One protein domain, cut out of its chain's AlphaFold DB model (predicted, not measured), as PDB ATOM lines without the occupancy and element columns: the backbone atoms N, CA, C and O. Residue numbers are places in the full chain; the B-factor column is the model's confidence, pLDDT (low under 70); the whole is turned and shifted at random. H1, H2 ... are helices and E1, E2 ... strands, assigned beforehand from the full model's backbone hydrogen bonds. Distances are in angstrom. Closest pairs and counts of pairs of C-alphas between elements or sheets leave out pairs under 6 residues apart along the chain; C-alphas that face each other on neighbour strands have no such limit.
ATOM      1  N   VAL A 133     380.632 389.727 251.933       89.94
ATOM      2  CA  VAL A 133     380.940 390.734 252.943       89.94
ATOM      3  C   VAL A 133     382.022 390.193 253.864       89.94
ATOM      4  O   VAL A 133     381.860 389.140 254.487       89.94
ATOM      5  N   GLU A 134     383.125 390.930 253.967       88.00
ATOM      6  CA  GLU A 134     384.123 390.734 255.017       88.00
ATOM      7  C   GLU A 134     383.736 391.620 256.200       88.00
ATOM      8  O   GLU A 134     383.815 392.845 256.132       88.00
ATOM      9  N   LEU A 135     383.275 390.995 257.282       86.94
ATOM     10  CA  LEU A 135     383.026 391.685 258.536       86.94
ATOM     11  C   LEU A 135     384.363 391.997 259.191       86.94
ATOM     12  O   LEU A 135     385.042 391.110 259.725       86.94
ATOM     13  N   SER A 136     384.714 393.280 259.164       84.62
ATOM     14  CA  SER A 136     385.766 393.830 260.011       84.62
ATOM     15  C   SER A 136     385.465 393.549 261.486       84.62
ATOM     16  O   SER A 136     384.344 393.207 261.855       84.62
ATOM     17  N   ARG A 137     386.479 393.688 262.343       87.69
ATOM     18  CA  ARG A 137     386.350 393.503 263.793       87.69
ATOM     19  C   ARG A 137     385.242 394.407 264.360       87.69
ATOM     20  O   ARG A 137     385.444 395.606 264.517       87.69
ATOM     21  N   VAL A 138     384.093 393.815 264.684       89.38
ATOM     22  CA  VAL A 138     382.977 394.462 265.379       89.38
ATOM     23  C   VAL A 138     383.207 394.326 266.874       89.38
ATOM     24  O   VAL A 138     383.182 393.219 267.418       89.38
ATOM     25  N   GLU A 139     383.446 395.447 267.546       89.06
ATOM     26  CA  GLU A 139     383.648 395.476 268.993       89.06
ATOM     27  C   GLU A 139     382.316 395.601 269.726       89.06
ATOM     28  O   GLU A 139     381.578 396.571 269.566       89.06
ATOM     29  N   CYS A 140     382.026 394.612 270.563       87.31
ATOM     30  CA  CYS A 140     380.870 394.595 271.441       87.31
ATOM     31  C   CYS A 140     381.339 395.060 272.819       87.31
ATOM     32  O   CYS A 140     382.158 394.387 273.454       87.31
ATOM     33  N   PHE A 141     380.851 396.213 273.271       84.69
ATOM     34  CA  PHE A 141     381.269 396.821 274.530       84.69
ATOM     35  C   PHE A 141     380.085 397.074 275.463       84.69
ATOM     36  O   PHE A 141     378.959 397.293 275.020       84.69
ATOM     37  N   THR A 142     380.362 397.039 276.765       78.75
ATOM     38  CA  THR A 142     379.433 397.463 277.814       78.75
ATOM     39  C   THR A 142     379.883 398.791 278.412       78.75
ATOM     40  O   THR A 142     381.087 399.045 278.519       78.75
ATOM     41  N   ASN A 143     378.905 399.608 278.817       76.44
ATOM     42  CA  ASN A 143     379.131 400.894 279.474       76.44
ATOM     43  C   ASN A 143     378.866 400.867 280.986       76.44
ATOM     44  O   ASN A 143     378.745 401.917 281.615       76.44
ATOM     45  N   THR A 144     378.716 399.679 281.577       67.69
ATOM     46  CA  THR A 144     378.438 399.533 283.009       67.69
ATOM     47  C   THR A 144     379.686 399.085 283.780       67.69
ATOM     48  O   THR A 144     380.380 398.179 283.317       67.69
ATOM     49  N   PRO A 145     379.956 399.672 284.965       59.22
ATOM     50  CA  PRO A 145     381.091 399.293 285.816       59.22
ATOM     51  C   PRO A 145     380.920 397.902 286.436       59.22
ATOM     52  O   PRO A 145     381.885 397.173 286.642       59.22
ATOM     53  N   SER A 146     379.675 397.508 286.709       57.59
ATOM     54  CA  SER A 146     379.313 396.137 287.046       57.59
ATOM     55  C   SER A 146     379.000 395.353 285.777       57.59
ATOM     56  O   SER A 146     378.428 395.876 284.814       57.59
ATOM     57  N   ALA A 147     379.315 394.062 285.804       53.66
ATOM     58  CA  ALA A 147     378.784 393.083 284.875       53.66
ATOM     59  C   ALA A 147     377.268 392.948 285.153       53.66
ATOM     60  O   ALA A 147     376.818 392.062 285.872       53.66
ATOM     61  N   ASN A 148     376.478 393.920 284.694       49.97
ATOM     62  CA  ASN A 148     375.025 393.870 284.782       49.97
ATOM     63  C   ASN A 148     374.522 392.786 283.828       49.97
ATOM     64  O   ASN A 148     374.955 392.706 282.680       49.97
ATOM     65  N   SER A 149     373.594 391.961 284.311       56.16
ATOM     66  CA  SER A 149     373.083 390.750 283.652       56.16
ATOM     67  C   SER A 149     372.195 391.008 282.431       56.16
ATOM     68  O   SER A 149     371.452 390.116 282.027       56.16
ATOM     69  N   VAL A 150     372.196 392.227 281.884       68.75
ATOM     70  CA  VAL A 150     371.353 392.577 280.742       68.75
ATOM     71  C   VAL A 150     372.080 392.150 279.470       68.75
ATOM     72  O   VAL A 150     373.191 392.627 279.225       68.75
ATOM     73  N   PRO A 151     371.493 391.259 278.659       79.44
ATOM     74  CA  PRO A 151     372.109 390.875 277.405       79.44
ATOM     75  C   PRO A 151     372.252 392.071 276.465       79.44
ATOM     76  O   PRO A 151     371.338 392.871 276.255       79.44
ATOM     77  N   LEU A 152     373.436 392.178 275.877       86.38
ATOM     78  CA  LEU A 152     373.781 393.196 274.906       86.38
ATOM     79  C   LEU A 152     373.313 392.748 273.518       86.38
ATOM     80  O   LEU A 152     373.805 391.756 272.977       86.38
ATOM     81  N   HIS A 153     372.393 393.504 272.925       90.12
ATOM     82  CA  HIS A 153     371.951 393.309 271.546       90.12
ATOM     83  C   HIS A 153     372.806 394.160 270.600       90.12
ATOM     84  O   HIS A 153     372.697 395.386 270.601       90.12
ATOM     85  N   VAL A 154     373.642 393.520 269.780       91.31
ATOM     86  CA  VAL A 154     374.597 394.205 268.893       91.31
ATOM     87  C   VAL A 154     374.252 393.944 267.426       91.31
ATOM     88  O   VAL A 154     374.168 392.779 267.028       91.31
ATOM     89  N   PRO A 155     374.073 394.985 266.592       93.62
ATOM     90  CA  PRO A 155     374.027 394.814 265.145       93.62
ATOM     91  C   PRO A 155     375.435 394.463 264.639       93.62
ATOM     92  O   PRO A 155     376.342 395.287 264.697       93.62
ATOM     93  N   LEU A 156     375.632 393.230 264.168       93.38
ATOM     94  CA  LEU A 156     376.909 392.803 263.589       93.38
ATOM     95  C   LEU A 156     377.062 393.296 262.150       93.38
ATOM     96  O   LEU A 156     378.157 393.646 261.724       93.38
ATOM     97  N   PHE A 157     375.966 393.267 261.392       93.25
ATOM     98  CA  PHE A 157     375.948 393.631 259.981       93.25
ATOM     99  C   PHE A 157     374.531 393.991 259.533       93.25
ATOM    100  O   PHE A 157     373.582 393.289 259.884       93.25
ATOM    101  N   GLU A 158     374.395 395.049 258.739       93.81
ATOM    102  CA  GLU A 158     373.125 395.481 258.149       93.81
ATOM    103  C   GLU A 158     373.151 395.265 256.632       93.81
ATOM    104  O   GLU A 158     374.158 395.540 255.979       93.81
ATOM    105  N   PHE A 159     372.049 394.768 256.071       93.06
ATOM    106  CA  PHE A 159     371.886 394.548 254.635       93.06
ATOM    107  C   PHE A 159     370.417 394.723 254.241       93.06
ATOM    108  O   PHE A 159     369.531 394.049 254.773       93.06
ATOM    109  N   GLY A 160     370.148 395.654 253.323       91.12
ATOM    110  CA  GLY A 160     368.781 396.104 253.053       91.12
ATOM    111  C   GLY A 160     368.086 396.549 254.345       91.12
ATOM    112  O   GLY A 160     368.636 397.330 255.118       91.12
ATOM    113  N   GLU A 161     366.898 396.012 254.615       91.88
ATOM    114  CA  GLU A 161     366.144 396.283 255.852       91.88
ATOM    115  C   GLU A 161     366.484 395.331 257.017       91.88
ATOM    116  O   GLU A 161     365.942 395.463 258.124       91.88
ATOM    117  N   PHE A 162     367.359 394.349 256.781       94.56
ATOM    118  CA  PHE A 162     367.677 393.279 257.720       94.56
ATOM    119  C   PHE A 162     368.986 393.534 258.463       94.56
ATOM    120  O   PHE A 162     369.917 394.172 257.976       94.56
ATOM    121  N   VAL A 163     369.064 392.967 259.663       95.62
ATOM    122  CA  VAL A 163     370.226 393.039 260.539       95.62
ATOM    123  C   VAL A 163     370.584 391.631 260.992       95.62
ATOM    124  O   VAL A 163     369.748 390.914 261.552       95.62
ATOM    125  N   LEU A 164     371.841 391.242 260.778       95.62
ATOM    126  CA  LEU A 164     372.460 390.141 261.503       95.62
ATOM    127  C   LEU A 164     372.796 390.657 262.902       95.62
ATOM    128  O   LEU A 164     373.714 391.457 263.076       95.62
ATOM    129  N   GLN A 165     372.029 390.225 263.891       95.88
ATOM    130  CA  GLN A 165     372.132 390.711 265.261       95.88
ATOM    131  C   GLN A 165     372.697 389.617 266.165       95.88
ATOM    132  O   GLN A 165     372.264 388.468 266.076       95.88
ATOM    133  N   ALA A 166     373.617 389.981 267.054       93.31
ATOM    134  CA  ALA A 166     374.073 389.137 268.151       93.31
ATOM    135  C   ALA A 166     373.401 389.535 269.469       93.31
ATOM    136  O   ALA A 166     373.099 390.707 269.694       93.31
ATOM    137  N   CYS A 167     373.198 388.556 270.343       91.38
ATOM    138  CA  CYS A 167     372.835 388.751 271.740       91.38
ATOM    139  C   CYS A 167     373.949 388.151 272.600       91.38
ATOM    140  O   CYS A 167     374.240 386.955 272.512       91.38
ATOM    141  N   ILE A 168     374.614 389.009 273.372       86.50
ATOM    142  CA  ILE A 168     375.801 388.672 274.157       86.50
ATOM    143  C   ILE A 168     375.476 388.898 275.624       86.50
ATOM    144  O   ILE A 168     375.223 390.025 276.045       86.50
ATOM    145  N   ASN A 169     375.533 387.840 276.423       78.44
ATOM    146  CA  ASN A 169     375.458 387.972 277.867       78.44
ATOM    147  C   ASN A 169     376.876 388.094 278.439       78.44
ATOM    148  O   ASN A 169     377.617 387.117 278.476       78.44
ATOM    149  N   ALA A 170     377.250 389.290 278.897       61.03
ATOM    150  CA  ALA A 170     378.588 389.575 279.423       61.03
ATOM    151  C   ALA A 170     378.885 388.913 280.788       61.03
ATOM    152  O   ALA A 170     380.019 388.970 281.257       61.03
ATOM    153  N   THR A 171     377.878 388.325 281.441       57.88
ATOM    154  CA  THR A 171     377.960 387.854 282.838       57.88
ATOM    155  C   THR A 171     377.888 386.343 283.014       57.88
ATOM    156  O   THR A 171     378.132 385.852 284.113       57.88
ATOM    157  N   GLY A 172     377.493 385.602 281.978       55.41
ATOM    158  CA  GLY A 172     376.951 384.258 282.156       55.41
ATOM    159  C   GLY A 172     377.676 383.156 281.396       55.41
ATOM    160  O   GLY A 172     378.366 383.389 280.413       55.41
ATOM    161  N   PHE A 173     377.361 381.926 281.799       59.34
ATOM    162  CA  PHE A 173     377.536 380.681 281.038       59.34
ATOM    163  C   PHE A 173     376.649 380.617 279.780       59.34
ATOM    164  O   PHE A 173     376.531 379.576 279.138       59.34
ATOM    165  N   SER A 174     375.916 381.690 279.476       64.81
ATOM    166  CA  SER A 174     374.926 381.698 278.412       64.81
ATOM    167  C   SER A 174     375.615 381.709 277.049       64.81
ATOM    168  O   SER A 174     376.574 382.457 276.855       64.81
ATOM    169  N   PRO A 175     375.112 380.927 276.083       76.12
ATOM    170  CA  PRO A 175     375.635 380.962 274.729       76.12
ATOM    171  C   PRO A 175     375.521 382.374 274.145       76.12
ATOM    172  O   PRO A 175     374.511 383.050 274.347       76.12
ATOM    173  N   ILE A 176     376.515 382.803 273.363       88.62
ATOM    174  CA  ILE A 176     376.332 383.969 272.491       88.62
ATOM    175  C   ILE A 176     375.351 383.541 271.408       88.62
ATOM    176  O   ILE A 176     375.556 382.515 270.756       88.62
ATOM    177  N   LEU A 177     374.277 384.302 271.228       92.56
ATOM    178  CA  LEU A 177     373.223 383.998 270.268       92.56
ATOM    179  C   LEU A 177     373.293 384.947 269.075       92.56
ATOM    180  O   LEU A 177     373.827 386.050 269.165       92.56
ATOM    181  N   TRP A 178     372.710 384.536 267.955       94.75
ATOM    182  CA  TRP A 178     372.534 385.374 266.777       94.75
ATOM    183  C   TRP A 178     371.177 385.139 266.117       94.75
ATOM    184  O   TRP A 178     370.577 384.072 266.266       94.75
ATOM    185  N   ARG A 179     370.694 386.133 265.375       95.19
ATOM    186  CA  ARG A 179     369.483 386.038 264.551       95.19
ATOM    187  C   ARG A 179     369.539 386.997 263.369       95.19
ATOM    188  O   ARG A 179     370.396 387.877 263.309       95.19
ATOM    189  N   VAL A 180     368.578 386.851 262.464       95.19
ATOM    190  CA  VAL A 180     368.261 387.851 261.439       95.19
ATOM    191  C   VAL A 180     366.918 388.481 261.790       95.19
ATOM    192  O   VAL A 180     365.943 387.762 262.020       95.19
ATOM    193  N   ILE A 181     366.878 389.809 261.853       94.94
ATOM    194  CA  ILE A 181     365.683 390.584 262.208       94.94
ATOM    195  C   ILE A 181     365.667 391.910 261.444       94.94
ATOM    196  O   ILE A 181     366.727 392.420 261.086       94.94
ATOM    197  N   ARG A 182     364.489 392.483 261.180       93.50
ATOM    198  CA  ARG A 182     364.409 393.823 260.580       93.50
ATOM    199  C   ARG A 182     364.765 394.904 261.589       93.50
ATOM    200  O   ARG A 182     364.363 394.823 262.750       93.50
ATOM    201  N   ARG A 183     365.429 395.965 261.126       91.44
ATOM    202  CA  ARG A 183     365.784 397.124 261.966       91.44
ATOM    203  C   ARG A 183     364.561 397.806 262.594       91.44
ATOM    204  O   ARG A 183     364.643 398.343 263.691       91.44
ATOM    205  N   THR A 184     363.426 397.760 261.906       91.19
ATOM    206  CA  THR A 184     362.148 398.348 262.331       91.19
ATOM    207  C   THR A 184     361.305 397.429 263.220       91.19
ATOM    208  O   THR A 184     360.215 397.822 263.642       91.19
ATOM    209  N   SER A 185     361.770 396.209 263.519       91.00
ATOM    210  CA  SER A 185     361.004 395.266 264.338       91.00
ATOM    211  C   SER A 185     360.816 395.781 265.766       91.00
ATOM    212  O   SER A 185     361.756 396.223 266.428       91.00
ATOM    213  N   ARG A 186     359.601 395.620 266.302       90.38
ATOM    214  CA  ARG A 186     359.308 395.887 267.722       90.38
ATOM    215  C   ARG A 186     360.062 394.941 268.659       90.38
ATOM    216  O   ARG A 186     360.262 395.269 269.823       90.38
ATOM    217  N   HIS A 187     360.502 393.790 268.152       89.94
ATOM    218  CA  HIS A 187     361.274 392.798 268.894       89.94
ATOM    219  C   HIS A 187     362.792 392.989 268.749       89.94
ATOM    220  O   HIS A 187     363.551 392.145 269.226       89.94
ATOM    221  N   PHE A 188     363.264 394.083 268.136       90.81
ATOM    222  CA  PHE A 188     364.690 394.293 267.858       90.81
ATOM    223  C   PHE A 188     365.581 394.207 269.108       90.81
ATOM    224  O   PHE A 188     366.635 393.581 269.055       90.81
ATOM    225  N   PHE A 189     365.134 394.739 270.248       89.44
ATOM    226  CA  PHE A 189     365.840 394.655 271.538       89.44
ATOM    227  C   PHE A 189     365.243 393.604 272.493       89.44
ATOM    228  O   PHE A 189     365.464 393.658 273.695       89.44
ATOM    229  N   SER A 190     364.435 392.674 271.972       88.12
ATOM    230  CA  SER A 190     363.802 391.604 272.749       88.12
ATOM    231  C   SER A 190     364.610 390.308 272.682       88.12
ATOM    232  O   SER A 190     364.958 389.838 271.594       88.12
ATOM    233  N   GLU A 191     364.804 389.673 273.839       85.25
ATOM    234  CA  GLU A 191     365.319 388.304 273.963       85.25
ATOM    235  C   GLU A 191     364.321 387.251 273.465       85.25
ATOM    236  O   GLU A 191     364.720 386.205 272.962       85.25
ATOM    237  N   SER A 192     363.016 387.528 273.534       87.38
ATOM    238  CA  SER A 192     362.014 386.632 272.950       87.38
ATOM    239  C   SER A 192     362.104 386.648 271.419       87.38
ATOM    240  O   SER A 192     362.261 387.736 270.842       87.38
ATOM    241  N   PRO A 193     362.001 385.481 270.752       86.81
ATOM    242  CA  PRO A 193     362.013 385.407 269.300       86.81
ATOM    243  C   PRO A 193     360.766 386.069 268.705       86.81
ATOM    244  O   PRO A 193     359.682 386.030 269.290       86.81
ATOM    245  N   GLU A 194     360.908 386.643 267.513       87.62
ATOM    246  CA  GLU A 194     359.768 387.159 266.756       87.62
ATOM    247  C   GLU A 194     359.097 386.003 266.005       87.62
ATOM    248  O   GLU A 194     359.637 385.469 265.036       87.62
ATOM    249  N   LEU A 195     357.928 385.574 266.486       81.19
ATOM    250  CA  LEU A 195     357.163 384.496 265.865       81.19
ATOM    251  C   LEU A 195     356.252 385.049 264.771       81.19
ATOM    252  O   LEU A 195     355.301 385.783 265.036       81.19
ATOM    253  N   VAL A 196     356.506 384.629 263.535       79.00
ATOM    254  CA  VAL A 196     355.662 384.970 262.389       79.00
ATOM    255  C   VAL A 196     354.545 383.936 262.250       79.00
ATOM    256  O   VAL A 196     354.771 382.811 261.804       79.00
ATOM    257  N   ILE A 197     353.326 384.316 262.646       68.94
ATOM    258  CA  ILE A 197     352.160 383.411 262.706       68.94
ATOM    259  C   ILE A 197     351.380 383.377 261.370       68.94
ATOM    260  O   ILE A 197     350.652 382.421 261.106       68.94
ATOM    261  N   GLY A 198     351.571 384.356 260.474       64.19
ATOM    262  CA  GLY A 198     350.877 384.450 259.178       64.19
ATOM    263  C   GLY A 198     351.813 384.396 257.968       64.19
ATOM    264  O   GLY A 198     352.910 384.945 258.002       64.19
ATOM    265  N   THR A 199     351.372 383.770 256.872       61.75
ATOM    266  CA  THR A 199     352.149 383.673 255.616       61.75
ATOM    267  C   THR A 199     352.379 385.024 254.940       61.75
ATOM    268  O   THR A 199     353.417 385.204 254.319       61.75
ATOM    269  N   ALA A 200     351.463 385.978 255.119       72.00
ATOM    270  CA  ALA A 200     351.530 387.301 254.492       72.00
ATOM    271  C   ALA A 200     352.652 388.205 255.046       72.00
ATOM    272  O   ALA A 200     353.067 389.153 254.392       72.00
ATOM    273  N   ALA A 201     353.160 387.936 256.256       72.38
ATOM    274  CA  ALA A 201     354.101 388.837 256.929       72.38
ATOM    275  C   ALA A 201     355.492 388.898 256.267       72.38
ATOM    276  O   ALA A 201     356.191 389.897 256.419       72.38
ATOM    277  N   LEU A 202     355.876 387.845 255.538       79.50
ATOM    278  CA  LEU A 202     357.141 387.746 254.798       79.50
ATOM    279  C   LEU A 202     356.910 387.611 253.284       79.50
ATOM    280  O   LEU A 202     357.830 387.273 252.555       79.50
ATOM    281  N   GLU A 203     355.680 387.813 252.804       76.38
ATOM    282  CA  GLU A 203     355.317 387.555 251.399       76.38
ATOM    283  C   GLU A 203     356.033 388.495 250.420       76.38
ATOM    284  O   GLU A 203     356.313 388.110 249.291       76.38
ATOM    285  N   ASN A 204     356.378 389.700 250.879       82.62
ATOM    286  CA  ASN A 204     357.115 390.690 250.094       82.62
ATOM    287  C   ASN A 204     358.628 390.669 250.364       82.62
ATOM    288  O   ASN A 204     359.345 391.507 249.818       82.62
ATOM    289  N   ASP A 205     359.116 389.764 251.216       85.50
ATOM    290  CA  ASP A 205     360.537 389.713 251.550       85.50
ATOM    291  C   ASP A 205     361.314 388.991 250.444       85.50
ATOM    292  O   ASP A 205     360.830 388.003 249.886       85.50
ATOM    293  N   PRO A 206     362.545 389.432 250.138       84.75
ATOM    294  CA  PRO A 206     363.399 388.714 249.203       84.75
ATOM    295  C   PRO A 206     363.795 387.334 249.751       84.75
ATOM    296  O   PRO A 206     364.075 387.163 250.943       84.75
ATOM    297  N   GLU A 207     363.889 386.337 248.870       83.19
ATOM    298  CA  GLU A 207     364.289 384.975 249.235       83.19
ATOM    299  C   GLU A 207     365.811 384.832 249.395       83.19
ATOM    300  O   GLU A 207     366.494 384.275 248.541       83.19
ATOM    301  N   PHE A 208     366.375 385.264 250.520       87.19
ATOM    302  CA  PHE A 208     367.830 385.228 250.689       87.19
ATOM    303  C   PHE A 208     368.368 384.114 251.599       87.19
ATOM    304  O   PHE A 208     367.692 383.560 252.470       87.19
ATOM    305  N   TRP A 209     369.652 383.805 251.408       87.44
ATOM    306  CA  TRP A 209     370.431 382.868 252.210       87.44
ATOM    307  C   TRP A 209     371.691 383.541 252.730       87.44
ATOM    308  O   TRP A 209     372.365 384.256 251.993       87.44
ATOM    309  N   ILE A 210     372.063 383.237 253.972       86.69
ATOM    310  CA  ILE A 210     373.345 383.643 254.549       86.69
ATOM    311  C   ILE A 210     374.146 382.394 254.864       86.69
ATOM    312  O   ILE A 210     373.663 381.476 255.531       86.69
ATOM    313  N   ARG A 211     375.391 382.360 254.402       86.88
ATOM    314  CA  ARG A 211     376.371 381.354 254.805       86.88
ATOM    315  C   ARG A 211     377.675 382.038 255.131       86.88
ATOM    316  O   ARG A 211     378.160 382.833 254.339       86.88
ATOM    317  N   GLY A 212     378.280 381.698 256.254       83.81
ATOM    318  CA  GLY A 212     379.523 382.345 256.628       83.81
ATOM    319  C   GLY A 212     380.273 381.643 257.733       83.81
ATOM    320  O   GLY A 212     379.789 380.683 258.340       83.81
ATOM    321  N   GLN A 213     381.474 382.145 257.963       84.94
ATOM    322  CA  GLN A 213     382.305 381.780 259.091       84.94
ATOM    323  C   GLN A 213     382.605 383.046 259.885       84.94
ATOM    324  O   GLN A 213     383.054 384.043 259.320       84.94
ATOM    325  N   LEU A 214     382.328 382.990 261.181       88.12
ATOM    326  CA  LEU A 214     382.579 384.057 262.134       88.12
ATOM    327  C   LEU A 214     383.659 383.602 263.112       88.12
ATOM    328  O   LEU A 214     383.689 382.445 263.527       88.12
ATOM    329  N   ILE A 215     384.544 384.520 263.468       87.88
ATOM    330  CA  ILE A 215     385.506 384.391 264.550       87.88
ATOM    331  C   ILE A 215     384.971 385.252 265.684       87.88
ATOM    332  O   ILE A 215     384.804 386.463 265.532       87.88
ATOM    333  N   VAL A 216     384.688 384.612 266.808       89.00
ATOM    334  CA  VAL A 216     384.187 385.259 268.013       89.00
ATOM    335  C   VAL A 216     385.281 385.168 269.059       89.00
ATOM    336  O   VAL A 216     385.694 384.071 269.428       89.00
ATOM    337  N   LYS A 217     385.772 386.313 269.527       88.75
ATOM    338  CA  LYS A 217     386.653 386.375 270.695       88.75
ATOM    339  C   LYS A 217     385.875 386.978 271.845       88.75
ATOM    340  O   LYS A 217     385.334 388.064 271.679       88.75
ATOM    341  N   TYR A 218     385.796 386.301 272.981       86.44
ATOM    342  CA  TYR A 218     384.994 386.749 274.121       86.44
ATOM    343  C   TYR A 218     385.713 386.462 275.443       86.44
ATOM    344  O   TYR A 218     386.523 385.542 275.529       86.44
ATOM    345  N   GLN A 219     385.442 387.270 276.468       82.25
ATOM    346  CA  GLN A 219     385.955 387.026 277.818       82.25
ATOM    347  C   GLN A 219     385.125 385.930 278.487       82.25
ATOM    348  O   GLN A 219     383.925 386.098 278.689       82.25
ATOM    349  N   SER A 220     385.763 384.812 278.837       76.19
ATOM    350  CA  SER A 220     385.085 383.707 279.517       76.19
ATOM    351  C   SER A 220     385.113 383.887 281.033       76.19
ATOM    352  O   SER A 220     386.182 384.011 281.635       76.19
ATOM    353  N   ALA A 221     383.937 383.837 281.663       72.94
ATOM    354  CA  ALA A 221     383.821 383.817 283.120       72.94
ATOM    355  C   ALA A 221     384.403 382.528 283.735       72.94
ATOM    356  O   ALA A 221     384.964 382.576 284.825       72.94
ATOM    357  N   GLU A 222     384.332 381.395 283.025       72.31
ATOM    358  CA  GLU A 222     384.861 380.099 283.489       72.31
ATOM    359  C   GLU A 222     386.391 380.068 283.561       72.31
ATOM    360  O   GLU A 222     386.968 379.314 284.340       72.31
ATOM    361  N   LEU A 223     387.051 380.885 282.739       74.12
ATOM    362  CA  LEU A 223     388.505 380.910 282.593       74.12
ATOM    363  C   LEU A 223     389.090 382.204 283.167       74.12
ATOM    364  O   LEU A 223     389.997 382.792 282.584       74.12
ATOM    365  N   ASN A 224     388.549 382.664 284.302       74.56
ATOM    366  CA  ASN A 224     389.013 383.845 285.042       74.56
ATOM    367  C   ASN A 224     389.134 385.122 284.183       74.56
ATOM    368  O   ASN A 224     390.026 385.940 284.398       74.56
ATOM    369  N   GLY A 225     388.249 385.303 283.197       74.62
ATOM    370  CA  GLY A 225     388.271 386.461 282.302       74.62
ATOM    371  C   GLY A 225     389.290 386.369 281.161       74.62
ATOM    372  O   GLY A 225     389.521 387.373 280.489       74.62
ATOM    373  N   ALA A 226     389.887 385.199 280.915       80.19
ATOM    374  CA  ALA A 226     390.712 384.973 279.733       80.19
ATOM    375  C   ALA A 226     389.893 385.127 278.442       80.19
ATOM    376  O   ALA A 226     388.696 384.807 278.399       80.19
ATOM    377  N   VAL A 227     390.546 385.598 277.379       84.38
ATOM    378  CA  VAL A 227     389.919 385.702 276.063       84.38
ATOM    379  C   VAL A 227     389.947 384.334 275.402       84.38
ATOM    380  O   VAL A 227     391.005 383.744 275.191       84.38
ATOM    381  N   VAL A 228     388.760 383.841 275.064       84.56
ATOM    382  CA  VAL A 228     388.560 382.613 274.303       84.56
ATOM    383  C   VAL A 228     388.244 382.987 272.869       84.56
ATOM    384  O   VAL A 228     387.409 383.849 272.606       84.56
ATOM    385  N   THR A 229     388.907 382.314 271.935       84.94
ATOM    386  CA  THR A 229     388.615 382.407 270.506       84.94
ATOM    387  C   THR A 229     387.811 381.190 270.052       84.94
ATOM    388  O   THR A 229     388.288 380.062 270.162       84.94
ATOM    389  N   GLU A 230     386.645 381.420 269.449       84.38
ATOM    390  CA  GLU A 230     385.834 380.390 268.800       84.38
ATOM    391  C   GLU A 230     385.544 380.706 267.331       84.38
ATOM    392  O   GLU A 230     385.296 381.848 266.941       84.38
ATOM    393  N   GLU A 231     385.547 379.662 266.500       83.25
ATOM    394  CA  GLU A 231     385.120 379.740 265.105       83.25
ATOM    395  C   GLU A 231     383.707 379.170 264.956       83.25
ATOM    396  O   GLU A 231     383.483 377.965 265.093       83.25
ATOM    397  N   ALA A 232     382.758 380.031 264.605       84.75
ATOM    398  CA  ALA A 232     381.364 379.676 264.403       84.75
ATOM    399  C   ALA A 232     381.009 379.650 262.911       84.75
ATOM    400  O   ALA A 232     381.475 380.466 262.115       84.75
ATOM    401  N   ARG A 233     380.145 378.715 262.510       85.25
ATOM    402  CA  ARG A 233     379.558 378.691 261.162       85.25
ATOM    403  C   ARG A 233     378.118 379.146 261.241       85.25
ATOM    404  O   ARG A 233     377.357 378.603 262.035       85.25
ATOM    405  N   ILE A 234     377.741 380.073 260.369       86.56
ATOM    406  CA  ILE A 234     376.351 380.495 260.246       86.56
ATOM    407  C   ILE A 234     375.756 379.982 258.942       86.56
ATOM    408  O   ILE A 234     376.376 380.058 257.880       86.56
ATOM    409  N   GLU A 235     374.545 379.445 259.045       88.62
ATOM    410  CA  GLU A 235     373.703 379.062 257.919       88.62
ATOM    411  C   GLU A 235     372.275 379.533 258.209       88.62
ATOM    412  O   GLU A 235     371.665 379.197 259.234       88.62
ATOM    413  N   TYR A 236     371.755 380.364 257.317       87.56
ATOM    414  CA  TYR A 236     370.429 380.948 257.406       87.56
ATOM    415  C   TYR A 236     369.754 380.869 256.044       87.56
ATOM    416  O   TYR A 236     370.360 381.198 255.025       87.56
ATOM    417  N   GLN A 237     368.495 380.463 256.056       86.62
ATOM    418  CA  GLN A 237     367.585 380.626 254.935       86.62
ATOM    419  C   GLN A 237     366.446 381.505 255.425       86.62
ATOM    420  O   GLN A 237     365.815 381.174 256.434       86.62
ATOM    421  N   HIS A 238     366.181 382.597 254.715       87.00
ATOM    422  CA  HIS A 238     365.072 383.470 255.045       87.00
ATOM    423  C   HIS A 238     363.753 382.716 254.868       87.00
ATOM    424  O   HIS A 238     363.375 382.331 253.766       87.00
ATOM    425  N   CYS A 239     363.083 382.435 255.984       84.38
ATOM    426  CA  CYS A 239     361.751 381.852 256.005       84.38
ATOM    427  C   CYS A 239     361.088 382.088 257.363       84.38
ATOM    428  O   CYS A 239     361.759 382.336 258.370       84.38
ATOM    429  N   ARG A 240     359.765 381.894 257.421       83.50
ATOM    430  CA  ARG A 240     358.953 382.033 258.647       83.50
ATOM    431  C   ARG A 240     359.458 381.231 259.850       83.50
ATOM    432  O   ARG A 240     359.172 381.582 260.984       83.50
ATOM    433  N   HIS A 241     360.164 380.126 259.604       83.69
ATOM    434  CA  HIS A 241     360.653 379.234 260.654       83.69
ATOM    435  C   HIS A 241     361.998 379.674 261.235       83.69
ATOM    436  O   HIS A 241     362.379 379.180 262.289       83.69
ATOM    437  N   GLN A 242     362.732 380.552 260.547       87.62
ATOM    438  CA  GLN A 242     364.056 381.010 260.977       87.62
ATOM    439  C   GLN A 242     364.097 382.505 261.291       87.62
ATOM    440  O   GLN A 242     364.929 382.916 262.097       87.62
ATOM    441  N   TYR A 243     363.235 383.313 260.671       91.81
ATOM    442  CA  TYR A 243     363.178 384.749 260.924       91.81
ATOM    443  C   TYR A 243     362.927 385.034 262.411       91.81
ATOM    444  O   TYR A 243     362.088 384.385 263.035       91.81
ATOM    445  N   GLY A 244     363.697 385.964 262.986       90.75
ATOM    446  CA  GLY A 244     363.568 386.365 264.388       90.75
ATOM    447  C   GLY A 244     363.958 385.303 265.425       90.75
ATOM    448  O   GLY A 244     363.977 385.621 266.616       90.75
ATOM    449  N   GLN A 245     364.289 384.074 265.009       92.56
ATOM    450  CA  GLN A 245     364.689 382.984 265.898       92.56
ATOM    451  C   GLN A 245     366.150 383.125 266.313       92.56
ATOM    452  O   GLN A 245     367.038 383.262 265.468       92.56
ATOM    453  N   TRP A 246     366.400 383.025 267.616       92.75
ATOM    454  CA  TRP A 246     367.753 382.968 268.147       92.75
ATOM    455  C   TRP A 246     368.392 381.609 267.881       92.75
ATOM    456  O   TRP A 246     367.809 380.557 268.144       92.75
ATOM    457  N   LYS A 247     369.623 381.643 267.379       91.81
ATOM    458  CA  LYS A 247     370.481 380.482 267.162       91.81
ATOM    459  C   LYS A 247     371.765 380.649 267.958       91.81
ATOM    460  O   LYS A 247     372.263 381.760 268.115       91.81
ATOM    461  N   THR A 248     372.331 379.545 268.422       90.75
ATOM    462  CA  THR A 248     373.626 379.544 269.107       90.75
ATOM    463  C   THR A 248     374.747 379.926 268.140       90.75
ATOM    464  O   THR A 248     374.871 379.331 267.067       90.75
ATOM    465  N   LEU A 249     375.546 380.926 268.515       87.31
ATOM    466  CA  LEU A 249     376.793 381.304 267.847       87.31
ATOM    467  C   LEU A 249     377.993 380.647 268.536       87.31
ATOM    468  O   LEU A 249     378.802 380.012 267.871       87.31
ATOM    469  N   VAL A 250     378.054 380.775 269.861       85.12
ATOM    470  CA  VAL A 250     379.063 380.181 270.753       85.12
ATOM    471  C   VAL A 250     378.330 379.329 271.773       85.12
ATOM    472  O   VAL A 250     377.320 379.769 272.326       85.12
ATOM    473  N   SER A 251     378.794 378.100 271.985       77.56
ATOM    474  CA  SER A 251     378.170 377.175 272.935       77.56
ATOM    475  C   SER A 251     378.477 377.583 274.375       77.56
ATOM    476  O   SER A 251     379.506 378.186 274.653       77.56
ATOM    477  N   SER A 252     377.616 377.190 275.312       69.00
ATOM    478  CA  SER A 252     377.894 377.306 276.750       69.00
ATOM    479  C   SER A 252     378.950 376.309 277.237       69.00
ATOM    480  O   SER A 252     379.381 376.373 278.379       69.00
ATOM    481  N   THR A 253     379.319 375.331 276.408       66.19
ATOM    482  CA  THR A 253     380.349 374.341 276.736       66.19
ATOM    483  C   THR A 253     381.728 374.869 276.361       66.19
ATOM    484  O   THR A 253     381.894 375.233 275.192       66.19
ATOM    485  N   PRO A 254     382.724 374.817 277.261       61.75
ATOM    486  CA  PRO A 254     384.064 375.285 276.952       61.75
ATOM    487  C   PRO A 254     384.655 374.520 275.758       61.75
ATOM    488  O   PRO A 254     384.431 373.307 275.610       61.75
ATOM    489  N   PRO A 255     385.410 375.199 274.881       62.72
ATOM    490  CA  PRO A 255     386.027 374.557 273.734       62.72
ATOM    491  C   PRO A 255     387.035 373.502 274.198       62.72
ATOM    492  O   PRO A 255     387.728 373.663 275.199       62.72
ATOM    493  N   LYS A 256     387.158 372.410 273.434       58.53
ATOM    494  CA  LYS A 256     388.059 371.290 273.771       58.53
ATOM    495  C   LYS A 256     389.548 371.676 273.791       58.53
ATOM    496  O   LYS A 256     390.344 370.955 274.377       58.53
ATOM    497  N   SER A 257     389.914 372.780 273.139       59.19
ATOM    498  CA  SER A 257     391.277 373.316 273.055       59.19
ATOM    499  C   SER A 257     391.226 374.844 272.862       59.19
ATOM    500  O   SER A 257     391.290 375.312 271.721       59.19
ATOM    501  N   PRO A 258     391.025 375.637 273.931       61.06
ATOM    502  CA  PRO A 258     390.952 377.090 273.817       61.06
ATOM    503  C   PRO A 258     392.323 377.669 273.454       61.06
ATOM    504  O   PRO A 258     393.317 377.389 274.118       61.06
ATOM    505  N   GLN A 259     392.368 378.525 272.432       65.50
ATOM    506  CA  GLN A 259     393.442 379.511 272.328       65.50
ATOM    507  C   GLN A 259     393.135 380.616 273.334       65.50
ATOM    508  O   GLN A 259     392.117 381.300 273.195       65.50
ATOM    509  N   LEU A 260     393.983 380.727 274.353       72.56
ATOM    510  CA  LEU A 260     393.855 381.704 275.425       72.56
ATOM    511  C   LEU A 260     394.789 382.875 275.149       72.56
ATOM    512  O   LEU A 260     395.982 382.677 274.931       72.56
ATOM    513  N   SER A 261     394.238 384.080 275.182       78.81
ATOM    514  CA  SER A 261     394.994 385.331 275.148       78.81
ATOM    515  C   SER A 261     394.511 386.259 276.258       78.81
ATOM    516  O   SER A 261     393.421 386.081 276.820       78.81
ATOM    517  N   SER A 262     395.340 387.237 276.624       81.44
ATOM    518  CA  SER A 262     394.904 388.290 277.533       81.44
ATOM    519  C   SER A 262     394.148 389.383 276.759       81.44
ATOM    520  O   SER A 262     394.393 389.588 275.566       81.44
ATOM    521  N   PRO A 263     393.235 390.132 277.406       78.38
ATOM    522  CA  PRO A 263     392.565 391.264 276.764       78.38
ATOM    523  C   PRO A 263     393.537 392.323 276.214       78.38
ATOM    524  O   PRO A 263     393.245 392.942 275.192       78.38
ATOM    525  N   SER A 264     394.690 392.523 276.863       80.62
ATOM    526  CA  SER A 264     395.732 393.449 276.404       80.62
ATOM    527  C   SER A 264     396.378 393.003 275.097       80.62
ATOM    528  O   SER A 264     396.539 393.835 274.208       80.62
ATOM    529  N   ASP A 265     396.668 391.707 274.938       80.62
ATOM    530  CA  ASP A 265     397.283 391.165 273.712       80.62
ATOM    531  C   ASP A 265     396.360 391.335 272.501       80.62
ATOM    532  O   ASP A 265     396.792 391.513 271.365       80.62
ATOM    533  N   GLU A 266     395.054 391.306 272.750       80.75
ATOM    534  CA  GLU A 266     394.026 391.498 271.736       80.75
ATOM    535  C   GLU A 266     393.707 392.981 271.478       80.75
ATOM    536  O   GLU A 266     392.844 393.299 270.651       80.75
ATOM    537  N   GLY A 267     394.364 393.906 272.186       79.56
ATOM    538  CA  GLY A 267     394.122 395.344 272.085       79.56
ATOM    539  C   GLY A 267     392.696 395.726 272.481       79.56
ATOM    540  O   GLY A 267     392.054 396.519 271.794       79.56
ATOM    541  N   TRP A 268     392.133 395.085 273.507       84.38
ATOM    542  CA  TRP A 268     390.775 395.388 273.956       84.38
ATOM    543  C   TRP A 268     390.737 396.696 274.735       84.38
ATOM    544  O   TRP A 268     391.554 396.945 275.621       84.38
ATOM    545  N   VAL A 269     389.751 397.530 274.409       79.12
ATOM    546  CA  VAL A 269     389.549 398.817 275.068       79.12
ATOM    547  C   VAL A 269     388.905 398.587 276.429       79.12
ATOM    548  O   VAL A 269     387.768 398.119 276.518       79.12
ATOM    549  N   ASN A 270     389.635 398.967 277.474       79.06
ATOM    550  CA  ASN A 270     389.130 399.118 278.829       79.06
ATOM    551  C   ASN A 270     389.395 400.559 279.253       79.06
ATOM    552  O   ASN A 270     390.538 400.940 279.494       79.06
ATOM    553  N   TYR A 271     388.341 401.365 279.283       79.00
ATOM    554  CA  TYR A 271     388.401 402.743 279.738       79.00
ATOM    555  C   TYR A 271     387.397 402.934 280.866       79.00
ATOM    556  O   TYR A 271     386.209 402.656 280.703       79.00
ATOM    557  N   GLU A 272     387.885 403.419 281.998       77.25
ATOM    558  CA  GLU A 272     387.071 403.750 283.155       77.25
ATOM    559  C   GLU A 272     387.424 405.169 283.583       77.25
ATOM    560  O   GLU A 272     388.560 405.447 283.963       77.25
ATOM    561  N   ASP A 273     386.446 406.066 283.513       77.12
ATOM    562  CA  ASP A 273     386.528 407.396 284.099       77.12
ATOM    563  C   ASP A 273     385.443 407.538 285.174       77.12
ATOM    564  O   ASP A 273     384.302 407.924 284.878       77.12
ATOM    565  N   PRO A 274     385.793 407.231 286.439       72.94
ATOM    566  CA  PRO A 274     384.881 407.372 287.565       72.94
ATOM    567  C   PRO A 274     384.383 408.808 287.764       72.94
ATOM    568  O   PRO A 274     383.316 409.002 288.338       72.94
ATOM    569  N   SER A 275     385.129 409.820 287.305       79.19
ATOM    570  CA  SER A 275     384.752 411.228 287.480       79.19
ATOM    571  C   SER A 275     383.639 411.668 286.524       79.19
ATOM    572  O   SER A 275     382.822 412.514 286.884       79.19
ATOM    573  N   HIS A 276     383.545 411.032 285.351       75.81
ATOM    574  CA  HIS A 276     382.516 411.298 284.342       75.81
ATOM    575  C   HIS A 276     381.469 410.176 284.218       75.81
ATOM    576  O   HIS A 276     380.648 410.211 283.301       75.81
ATOM    577  N   ASN A 277     381.468 409.185 285.125       71.25
ATOM    578  CA  ASN A 277     380.613 407.986 285.060       71.25
ATOM    579  C   ASN A 277     380.664 407.276 283.694       71.25
ATOM    580  O   ASN A 277     379.675 406.687 283.249       71.25
ATOM    581  N   TYR A 278     381.806 407.345 283.008       75.81
ATOM    582  CA  TYR A 278     381.969 406.745 281.694       75.81
ATOM    583  C   TYR A 278     382.833 405.496 281.813       75.81
ATOM    584  O   TYR A 278     384.022 405.555 282.120       75.81
ATOM    585  N   TYR A 279     382.210 404.358 281.544       75.75
ATOM    586  CA  TYR A 279     382.862 403.061 281.476       75.75
ATOM    587  C   TYR A 279     382.723 402.564 280.045       75.75
ATOM    588  O   TYR A 279     381.670 402.728 279.433       75.75
ATOM    589  N   ARG A 280     383.776 401.974 279.493       82.50
ATOM    590  CA  ARG A 280     383.722 401.241 278.232       82.50
ATOM    591  C   ARG A 280     384.658 400.056 278.329       82.50
ATOM    592  O   ARG A 280     385.875 400.220 278.383       82.50
ATOM    593  N   ARG A 281     384.074 398.865 278.306       81.94
ATOM    594  CA  ARG A 281     384.805 397.600 278.328       81.94
ATOM    595  C   ARG A 281     384.386 396.747 277.150       81.94
ATOM    596  O   ARG A 281     383.207 396.408 277.026       81.94
ATOM    597  N   THR A 282     385.340 396.367 276.308       84.50
ATOM    598  CA  THR A 282     385.110 395.355 275.274       84.50
ATOM    599  C   THR A 282     384.896 393.997 275.938       84.50
ATOM    600  O   THR A 282     385.708 393.555 276.749       84.50
ATOM    601  N   VAL A 283     383.784 393.339 275.611       84.94
ATOM    602  CA  VAL A 283     383.420 392.014 276.154       84.94
ATOM    603  C   VAL A 283     383.530 390.916 275.105       84.94
ATOM    604  O   VAL A 283     383.789 389.757 275.432       84.94
ATOM    605  N   CYS A 284     383.342 391.282 273.839       88.38
ATOM    606  CA  CYS A 284     383.394 390.369 272.714       88.38
ATOM    607  C   CYS A 284     383.798 391.128 271.447       88.38
ATOM    608  O   CYS A 284     383.416 392.280 271.249       88.38
ATOM    609  N   THR A 285     384.528 390.472 270.556       90.56
ATOM    610  CA  THR A 285     384.762 390.941 269.193       90.56
ATOM    611  C   THR A 285     384.296 389.884 268.211       90.56
ATOM    612  O   THR A 285     384.626 388.708 268.377       90.56
ATOM    613  N   VAL A 286     383.569 390.301 267.180       90.81
ATOM    614  CA  VAL A 286     383.123 389.416 266.104       90.81
ATOM    615  C   VAL A 286     383.726 389.899 264.794       90.81
ATOM    616  O   VAL A 286     383.599 391.067 264.444       90.81
ATOM    617  N   SER A 287     384.377 389.009 264.059       90.88
ATOM    618  CA  SER A 287     384.827 389.255 262.686       90.88
ATOM    619  C   SER A 287     384.475 388.058 261.817       90.88
ATOM    620  O   SER A 287     384.128 386.996 262.333       90.88
ATOM    621  N   GLY A 288     384.559 388.180 260.495       88.81
ATOM    622  CA  GLY A 288     384.385 387.008 259.646       88.81
ATOM    623  C   GLY A 288     384.024 387.305 258.206       88.81
ATOM    624  O   GLY A 288     384.178 388.417 257.716       88.81
ATOM    625  N   LYS A 289     383.543 386.272 257.519       88.31
ATOM    626  CA  LYS A 289     383.207 386.304 256.094       88.31
ATOM    627  C   LYS A 289     381.821 385.741 255.874       88.31
ATOM    628  O   LYS A 289     381.534 384.615 256.293       88.31
ATOM    629  N   LEU A 290     380.985 386.507 255.188       89.56
ATOM    630  CA  LEU A 290     379.605 386.164 254.895       89.56
ATOM    631  C   LEU A 290     379.362 386.167 253.390       89.56
ATOM    632  O   LEU A 290     379.761 387.089 252.686       89.56
ATOM    633  N   PHE A 291     378.659 385.147 252.915       89.00
ATOM    634  CA  PHE A 291     378.020 385.125 251.608       89.00
ATOM    635  C   PHE A 291     376.514 385.302 251.792       89.00
ATOM    636  O   PHE A 291     375.889 384.504 252.499       89.00
ATOM    637  N   LEU A 292     375.953 386.336 251.165       90.19
ATOM    638  CA  LEU A 292     374.548 386.735 251.266       90.19
ATOM    639  C   LEU A 292     373.890 386.655 249.888       90.19
ATOM    640  O   LEU A 292     373.955 387.591 249.099       90.19
ATOM    641  N   TRP A 293     373.255 385.534 249.579       88.19
ATOM    642  CA  TRP A 293     372.655 385.307 248.265       88.19
ATOM    643  C   TRP A 293     371.195 385.718 248.264       88.19
ATOM    644  O   TRP A 293     370.451 385.210 249.092       88.19
ATOM    645  N   GLY A 294     370.788 386.585 247.336       82.25
ATOM    646  CA  GLY A 294     369.403 387.042 247.191       82.25
ATOM    647  C   GLY A 294     368.421 385.996 246.650       82.25
ATOM    648  O   GLY A 294     367.226 386.248 246.692       82.25
TER     649      GLY A 294
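What this domain is: This is residues 133 to 294 of the 475 residues of an uncharacterized protein of Phytophthora megakarya (UniProt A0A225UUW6). Two strongly twisted sheets face each other as a sandwich: E1, E9, E5 and E6 make the long-stranded sheet, with short E8 beside one end of E9, and E2, E3, E4 and E7 make the smaller one. The turn of the E8 and E9 hairpin and the short helix H1 lie at opposite ends of the longest axis. The 162 printed residues, mostly strand by class, hold E1 E2 E3 E4 H1 E5 E6 E7 E8 E9 in that order; the smaller sheet runs E2 E3 E4 E7, all antiparallel. The whole is compact, with a radius of gyration of the C-alphas of 16.6 A and spans of 50 by 37 by 26 A.

How they stand to each other: Start at E1, residues 133 to 142, an edge strand antiparallel to E9, residues 278 to 293; N 135 and O 288 are 2.8 A apart. Next come E2, residues 152 to 159, E3, residues 162 to 168, and E4, residues 176 to 182, a meander, each strand the antiparallel neighbour of the one before; look for N 154 and O 166 at 2.9 A, and N 165 and O 179 at 2.9 A. H1, residues 199 to 202, is on neither sheet; it is too short for an O i to N i+4 pair, and its one O i to N i+3 pair is not within hydrogen-bond range. E5, residues 209 to 219, has E9 on one side, with N 215 and O 287 at 2.8 A, and E6, residues 227 to 237, on the other side, with N 214 and O 232 at 2.8 A. E7, residues 247 to 250, is antiparallel to E4, with N 178 and O 247 at 2.8 A. E8, residues 270 to 273, forms a hairpin with E9, with N 271 and O 280 at 2.9 A. Between the sheets, whose strands stand at 36 degrees, the closest C-alphas of E6 and E7 are those of Ala 232 and Leu 249, 6.0 A.

Where its parts are: Find C-alpha 133 at (380.940, 390.734, 252.943); E1 runs 25.8 A from there. E2, E3 and E4 measure 20.4 A, 18.9 A and 19.5 A, and H1 6.5 A. E5 covers 30.2 A and bends by 54 degrees at residue 213; E6 covers 31.2 A, E7 9.3 A and E8 10.2 A. E9 runs 40.8 A to C-alpha 293 at (372.655, 385.307, 248.265), bending by 61 degrees at residue 289.

The domain as a whole: The C-alphas of Thr 199 and Ser 275, 53.3 A apart, are the two farthest apart. The printed part has no cut. The links E4 to H1 and E7 to E8 are long. Look for pLDDT under 70 at residues 144 to 150, 170 to 174, 197 to 199 and 252 to 259.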